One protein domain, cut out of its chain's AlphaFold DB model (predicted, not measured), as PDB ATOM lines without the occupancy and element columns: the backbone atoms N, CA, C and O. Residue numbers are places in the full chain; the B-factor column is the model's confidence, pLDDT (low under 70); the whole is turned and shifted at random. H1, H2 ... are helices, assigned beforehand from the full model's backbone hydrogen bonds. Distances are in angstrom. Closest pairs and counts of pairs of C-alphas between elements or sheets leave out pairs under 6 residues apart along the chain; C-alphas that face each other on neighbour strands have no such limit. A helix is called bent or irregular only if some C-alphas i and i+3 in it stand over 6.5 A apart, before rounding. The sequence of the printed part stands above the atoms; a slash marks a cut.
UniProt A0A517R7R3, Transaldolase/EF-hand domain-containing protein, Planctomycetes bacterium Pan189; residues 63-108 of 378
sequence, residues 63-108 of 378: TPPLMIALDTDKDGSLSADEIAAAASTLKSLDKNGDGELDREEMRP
ATOM      1  N   THR A  63     -14.027  40.512  17.723       61.97
ATOM      2  CA  THR A  63     -13.665  39.106  17.591       61.97
ATOM      3  C   THR A  63     -13.524  38.824  16.098       61.97
ATOM      4  O   THR A  63     -14.388  39.238  15.313       61.97
ATOM      5  N   PRO A  64     -12.395  38.243  15.655       69.56
ATOM      6  CA  PRO A  64     -12.241  37.921  14.247       69.56
ATOM      7  C   PRO A  64     -13.411  37.002  13.857       69.56
ATOM      8  O   PRO A  64     -13.744  36.103  14.626       69.56
ATOM      9  N   PRO A  65     -14.073  37.218  12.710       65.69
ATOM     10  CA  PRO A  65     -15.247  36.444  12.312       65.69
ATOM     11  C   PRO A  65     -14.935  34.958  12.143       65.69
ATOM     12  O   PRO A  65     -15.840  34.150  12.285       65.69
ATOM     13  N   LEU A  66     -13.661  34.598  11.941       68.44
ATOM     14  CA  LEU A  66     -13.193  33.218  12.053       68.44
ATOM     15  C   LEU A  66     -13.501  32.601  13.419       68.44
ATOM     16  O   LEU A  66     -14.011  31.491  13.470       68.44
ATOM     17  N   MET A  67     -13.246  33.322  14.515       70.25
ATOM     18  CA  MET A  67     -13.622  32.845  15.847       70.25
ATOM     19  C   MET A  67     -15.143  32.811  15.976       70.25
ATOM     20  O   MET A  67     -15.672  31.795  16.370       70.25
ATOM     21  N   ILE A  68     -15.872  33.837  15.519       67.19
ATOM     22  CA  ILE A  68     -17.353  33.855  15.590       67.19
ATOM     23  C   ILE A  68     -18.005  32.675  14.838       67.19
ATOM     24  O   ILE A  68     -19.110  32.269  15.187       67.19
ATOM     25  N   ALA A  69     -17.367  32.163  13.785       64.62
ATOM     26  CA  ALA A  69     -17.888  31.060  12.981       64.62
ATOM     27  C   ALA A  69     -17.490  29.669  13.500       64.62
ATOM     28  O   ALA A  69     -18.161  28.695  13.168       64.62
ATOM     29  N   LEU A  70     -16.391  29.566  14.250       74.62
ATOM     30  CA  LEU A  70     -15.859  28.299  14.754       74.62
ATOM     31  C   LEU A  70     -16.249  28.050  16.215       74.62
ATOM     32  O   LEU A  70     -16.646  26.938  16.542       74.62
ATOM     33  N   ASP A  71     -16.184  29.093  17.038       79.12
ATOM     34  CA  ASP A  71     -16.586  29.123  18.445       79.12
ATOM     35  C   ASP A  71     -18.105  29.371  18.510       79.12
ATOM     36  O   ASP A  71     -18.602  30.507  18.459       79.12
ATOM     37  N   THR A  72     -18.856  28.271  18.477       74.56
ATOM     38  CA  THR A  72     -20.319  28.286  18.355       74.56
ATOM     39  C   THR A  72     -20.971  28.657  19.683       74.56
ATOM     40  O   THR A  72     -22.019  29.319  19.694       74.56
ATOM     41  N   ASP A  73     -20.357  28.256  20.796       76.38
ATOM     42  CA  ASP A  73     -20.831  28.558  22.146       76.38
ATOM     43  C   ASP A  73     -20.334  29.914  22.685       76.38
ATOM     44  O   ASP A  73     -20.930  30.454  23.624       76.38
ATOM     45  N   LYS A  74     -19.391  30.550  21.979       77.62
ATOM     46  CA  LYS A  74     -18.835  31.885  22.244       77.62
ATOM     47  C   LYS A  74     -18.083  31.945  23.565       77.62
ATOM     48  O   LYS A  74     -18.077  33.003  24.214       77.62
ATOM     49  N   ASP A  75     -17.479  30.832  23.962       78.94
ATOM     50  CA  ASP A  75     -16.681  30.736  25.177       78.94
ATOM     51  C   ASP A  75     -15.262  31.326  25.002       78.94
ATOM     52  O   ASP A  75     -14.589  31.652  25.983       78.94
ATOM     53  N   GLY A  76     -14.848  31.595  23.758       72.31
ATOM     54  CA  GLY A  76     -13.556  32.178  23.399       72.31
ATOM     55  C   GLY A  76     -12.452  31.154  23.121       72.31
ATOM     56  O   GLY A  76     -11.312  31.565  22.871       72.31
ATOM     57  N   SER A  77     -12.771  29.863  23.139       76.12
ATOM     58  CA  SER A  77     -11.896  28.723  22.870       76.12
ATOM     59  C   SER A  77     -12.439  27.893  21.699       76.12
ATOM     60  O   SER A  77     -13.499  28.171  21.159       76.12
ATOM     61  N   LEU A  78     -11.657  26.921  21.217       79.44
ATOM     62  CA  LEU A  78     -12.102  25.986  20.179       79.44
ATOM     63  C   LEU A  78     -11.989  24.565  20.716       79.44
ATOM     64  O   LEU A  78     -10.881  24.061  20.925       79.44
ATOM     65  N   SER A  79     -13.132  23.925  20.937       80.69
ATOM     66  CA  SER A  79     -13.205  22.526  21.352       80.69
ATOM     67  C   SER A  79     -12.889  21.567  20.192       80.69
ATOM     68  O   SER A  79     -12.921  21.929  19.013       80.69
ATOM     69  N   ALA A  80     -12.576  20.305  20.504       81.06
ATOM     70  CA  ALA A  80     -12.272  19.293  19.486       81.06
ATOM     71  C   ALA A  80     -13.444  19.061  18.511       81.06
ATOM     72  O   ALA A  80     -13.223  18.836  17.318       81.06
ATOM     73  N   ASP A  81     -14.676  19.173  19.006       78.50
ATOM     74  CA  ASP A  81     -15.890  19.027  18.205       78.50
ATOM     75  C   ASP A  81     -16.106  20.236  17.279       78.50
ATOM     76  O   ASP A  81     -16.510  20.073  16.126       78.50
ATOM     77  N   GLU A  82     -15.751  21.443  17.722       81.19
ATOM     78  CA  GLU A  82     -15.810  22.664  16.906       81.19
ATOM     79  C   GLU A  82     -14.733  22.701  15.822       81.19
ATOM     80  O   GLU A  82     -14.995  23.106  14.688       81.19
ATOM     81  N   ILE A  83     -13.536  22.193  16.119       76.62
ATOM     82  CA  ILE A  83     -12.475  22.011  15.120       76.62
ATOM     83  C   ILE A  83     -12.896  20.964  14.078       76.62
ATOM     84  O   ILE A  83     -12.633  21.136  12.888       76.62
ATOM     85  N   ALA A  84     -13.592  19.899  14.486       77.19
ATOM     86  CA  ALA A  84     -14.130  18.906  13.557       77.19
ATOM     87  C   ALA A  84     -15.277  19.476  12.696       77.19
ATOM     88  O   ALA A  84     -15.378  19.169  11.505       77.19
ATOM     89  N   ALA A  85     -16.110  20.348  13.270       76.75
ATOM     90  CA  ALA A  85     -17.173  21.056  12.559       76.75
ATOM     91  C   ALA A  85     -16.656  22.211  11.677       76.75
ATOM     92  O   ALA A  85     -17.380  22.654  10.774       76.75
ATOM     93  N   ALA A  86     -15.400  22.641  11.871       76.06
ATOM     94  CA  ALA A  86     -14.765  23.760  11.176       76.06
ATOM     95  C   ALA A  86     -14.890  23.673   9.657       76.06
ATOM     96  O   ALA A  86     -15.166  24.659   8.986       76.06
ATOM     97  N   ALA A  87     -14.752  22.477   9.086       75.88
ATOM     98  CA  ALA A  87     -14.847  22.294   7.640       75.88
ATOM     99  C   ALA A  87     -16.232  22.650   7.067       75.88
ATOM    100  O   ALA A  87     -16.343  22.964   5.883       75.88
ATOM    101  N   SER A  88     -17.295  22.590   7.875       74.19
ATOM    102  CA  SER A  88     -18.643  22.986   7.458       74.19
ATOM    103  C   SER A  88     -18.924  24.467   7.717       74.19
ATOM    104  O   SER A  88     -19.574  25.110   6.895       74.19
ATOM    105  N   THR A  89     -18.376  25.037   8.793       69.69
ATOM    106  CA  THR A  89     -18.532  26.461   9.122       69.69
ATOM    107  C   THR A  89     -17.640  27.360   8.260       69.69
ATOM    108  O   THR A  89     -18.095  28.405   7.802       69.69
ATOM    109  N   LEU A  90     -16.426  26.927   7.912       72.31
ATOM    110  CA  LEU A  90     -15.523  27.640   6.999       72.31
ATOM    111  C   LEU A  90     -16.091  27.729   5.575       72.31
ATOM    112  O   LEU A  90     -15.950  28.760   4.930       72.31
ATOM    113  N   LYS A  91     -16.848  26.723   5.118       76.25
ATOM    114  CA  LYS A  91     -17.579  26.799   3.837       76.25
ATOM    115  C   LYS A  91     -18.691  27.846   3.827       76.25
ATOM    116  O   LYS A  91     -19.112  28.264   2.762       76.25
ATOM    117  N   SER A  92     -19.202  28.244   4.994       71.94
ATOM    118  CA  SER A  92     -20.206  29.314   5.089       71.94
ATOM    119  C   SER A  92     -19.588  30.718   5.051       71.94
ATOM    120  O   SER A  92     -20.298  31.701   4.838       71.94
ATOM    121  N   LEU A  93     -18.271  30.803   5.267       72.88
ATOM    122  CA  LEU A  93     -17.499  32.039   5.198       72.88
ATOM    123  C   LEU A  93     -17.004  32.338   3.778       72.88
ATOM    124  O   LEU A  93     -16.849  33.516   3.468       72.88
ATOM    125  N   ASP A  94     -16.828  31.303   2.949       79.19
ATOM    126  CA  ASP A  94     -16.524  31.397   1.517       79.19
ATOM    127  C   ASP A  94     -17.780  31.885   0.778       79.19
ATOM    128  O   ASP A  94     -18.695  31.127   0.439       79.19
ATOM    129  N   LYS A  95     -17.884  33.205   0.627       75.62
ATOM    130  CA  LYS A  95     -19.053  33.859   0.029       75.62
ATOM    131  C   LYS A  95     -18.955  33.903  -1.483       75.62
ATOM    132  O   LYS A  95     -19.987  34.023  -2.147       75.62
ATOM    133  N   ASN A  96     -17.738  33.896  -2.013       76.50
ATOM    134  CA  ASN A  96     -17.487  33.986  -3.442       76.50
ATOM    135  C   ASN A  96     -17.475  32.592  -4.120       76.50
ATOM    136  O   ASN A  96     -17.633  32.516  -5.341       76.50
ATOM    137  N   GLY A  97     -17.418  31.513  -3.332       78.19
ATOM    138  CA  GLY A  97     -17.475  30.119  -3.761       78.19
ATOM    139  C   GLY A  97     -16.198  29.637  -4.446       78.19
ATOM    140  O   GLY A  97     -16.279  28.721  -5.271       78.19
ATOM    141  N   ASP A  98     -15.058  30.277  -4.182       77.62
ATOM    142  CA  ASP A  98     -13.784  29.976  -4.839       77.62
ATOM    143  C   ASP A  98     -12.988  28.852  -4.154       77.62
ATOM    144  O   ASP A  98     -12.038  28.324  -4.741       77.62
ATOM    145  N   GLY A  99     -13.437  28.396  -2.979       74.81
ATOM    146  CA  GLY A  99     -12.795  27.334  -2.211       74.81
ATOM    147  C   GLY A  99     -11.590  27.796  -1.387       74.81
ATOM    148  O   GLY A  99     -10.952  26.956  -0.744       74.81
ATOM    149  N   GLU A 100     -11.293  29.094  -1.372       76.56
ATOM    150  CA  GLU A 100     -10.326  29.750  -0.500       76.56
ATOM    151  C   GLU A 100     -11.063  30.701   0.465       76.56
ATOM    152  O   GLU A 100     -12.229  31.026   0.289       76.56
ATOM    153  N   LEU A 101     -10.417  31.088   1.568       74.56
ATOM    154  CA  LEU A 101     -10.955  32.109   2.473       74.56
ATOM    155  C   LEU A 101     -10.028  33.306   2.443       74.56
ATOM    156  O   LEU A 101      -8.904  33.244   2.954       74.56
ATOM    157  N   ASP A 102     -10.492  34.400   1.850       73.62
ATOM    158  CA  ASP A 102      -9.670  35.587   1.694       73.62
ATOM    159  C   ASP A 102      -9.670  36.483   2.952       73.62
ATOM    160  O   ASP A 102     -10.407  36.318   3.932       73.62
ATOM    161  N   ARG A 103      -8.772  37.475   2.965       66.31
ATOM    162  CA  ARG A 103      -8.614  38.405   4.096       66.31
ATOM    163  C   ARG A 103      -9.854  39.275   4.336       66.31
ATOM    164  O   ARG A 103      -9.970  39.862   5.414       66.31
ATOM    165  N   GLU A 104     -10.715  39.437   3.346       67.06
ATOM    166  CA  GLU A 104     -11.935  40.236   3.414       67.06
ATOM    167  C   GLU A 104     -13.106  39.403   3.954       67.06
ATOM    168  O   GLU A 104     -13.917  39.929   4.717       67.06
ATOM    169  N   GLU A 105     -13.115  38.098   3.694       72.50
ATOM    170  CA  GLU A 105     -14.041  37.104   4.245       72.50
ATOM    171  C   GLU A 105     -13.711  36.737   5.697       72.50
ATOM    172  O   GLU A 105     -14.601  36.607   6.540       72.50
ATOM    173  N   MET A 106     -12.422  36.688   6.039       71.50
ATOM    174  CA  MET A 106     -11.936  36.471   7.408       71.50
ATOM    175  C   MET A 106     -12.011  37.719   8.303       71.50
ATOM    176  O   MET A 106     -11.547  37.692   9.450       71.50
ATOM    177  N   ARG A 107     -12.564  38.842   7.826       69.38
ATOM    178  CA  ARG A 107     -12.589  40.119   8.557       69.38
ATOM    179  C   ARG A 107     -14.022  40.624   8.726       69.38
ATOM    180  O   ARG A 107     -14.829  40.484   7.815       69.38
ATOM    181  N   PRO A 108     -14.389  41.189   9.898       60.59
ATOM    182  CA  PRO A 108     -15.768  41.612  10.091       60.59
ATOM    183  C   PRO A 108     -16.087  42.733   9.094       60.59
ATOM    184  O   PRO A 108     -15.181  43.520   8.770       60.59
TER     185      PRO A 108
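AT A GLANCE: This is residues 63 to 108 of the 378 residues of the protein "Transaldolase/EF-hand domain-containing protein" of Planctomycetes bacterium Pan189 (UniProt A0A517R7R3). The longer helix H2 forms one long side of a flat, two-helix piece, and the short helix H1 packs on it at a slant. A loop at each end of H2, residues 71 to 79 and residues 94 to 108, folds back to the side where H1 lies, and the two ends of the printed part come near each other there. The printed part has 46 residues with two named helices, H1 then H2 along the chain, and no named strand; the class is all helix, though under half of the residues, 20 of 46, are in named elements. It is compact, with a radius of gyration of the C-alphas of 10.5 A, and its C-alphas span 28 by 20 by 11 A.

IN THESE COORDINATES: H2 holds residues 80 to 93 and is 19.8 A long, from C-alpha 80 at (-12.272, 19.293, 19.486) to C-alpha 93 at (-17.499, 32.039, 5.198). It is only just irregular: C-alphas 84 and 87 are 6.9 A apart. H1 holds residues 65 to 70, 8.5 A from first to last C-alpha, and begins with C-alpha 65 at (-15.247, 36.444, 12.312).

HOW THE PARTS SIT: H2 and H1 touch, and their closest C-alphas, those of Ala 86 and Leu 70, are 5.9 A apart. Their lines stand at a steep tilt of 48 degrees, and they run opposite ways. In H1 every O i to N i+4 pair is within hydrogen-bond range; in H2 6 of 10 are.

THE WHOLE: The two C-alphas farthest apart, those of Asp 75 and Asp 98, are 30.2 A from each other, while those of Thr 63 and Pro 108, the first and last printed, are 8.2 A apart. The link from H1 to H2 is short, and residues 94 to 108 hold no named element. The printed part has no cut. Its mean pLDDT is 73.7, with residues 63 to 66, 68 to 69, 89, 103 to 104 and 107 to 108 under 70.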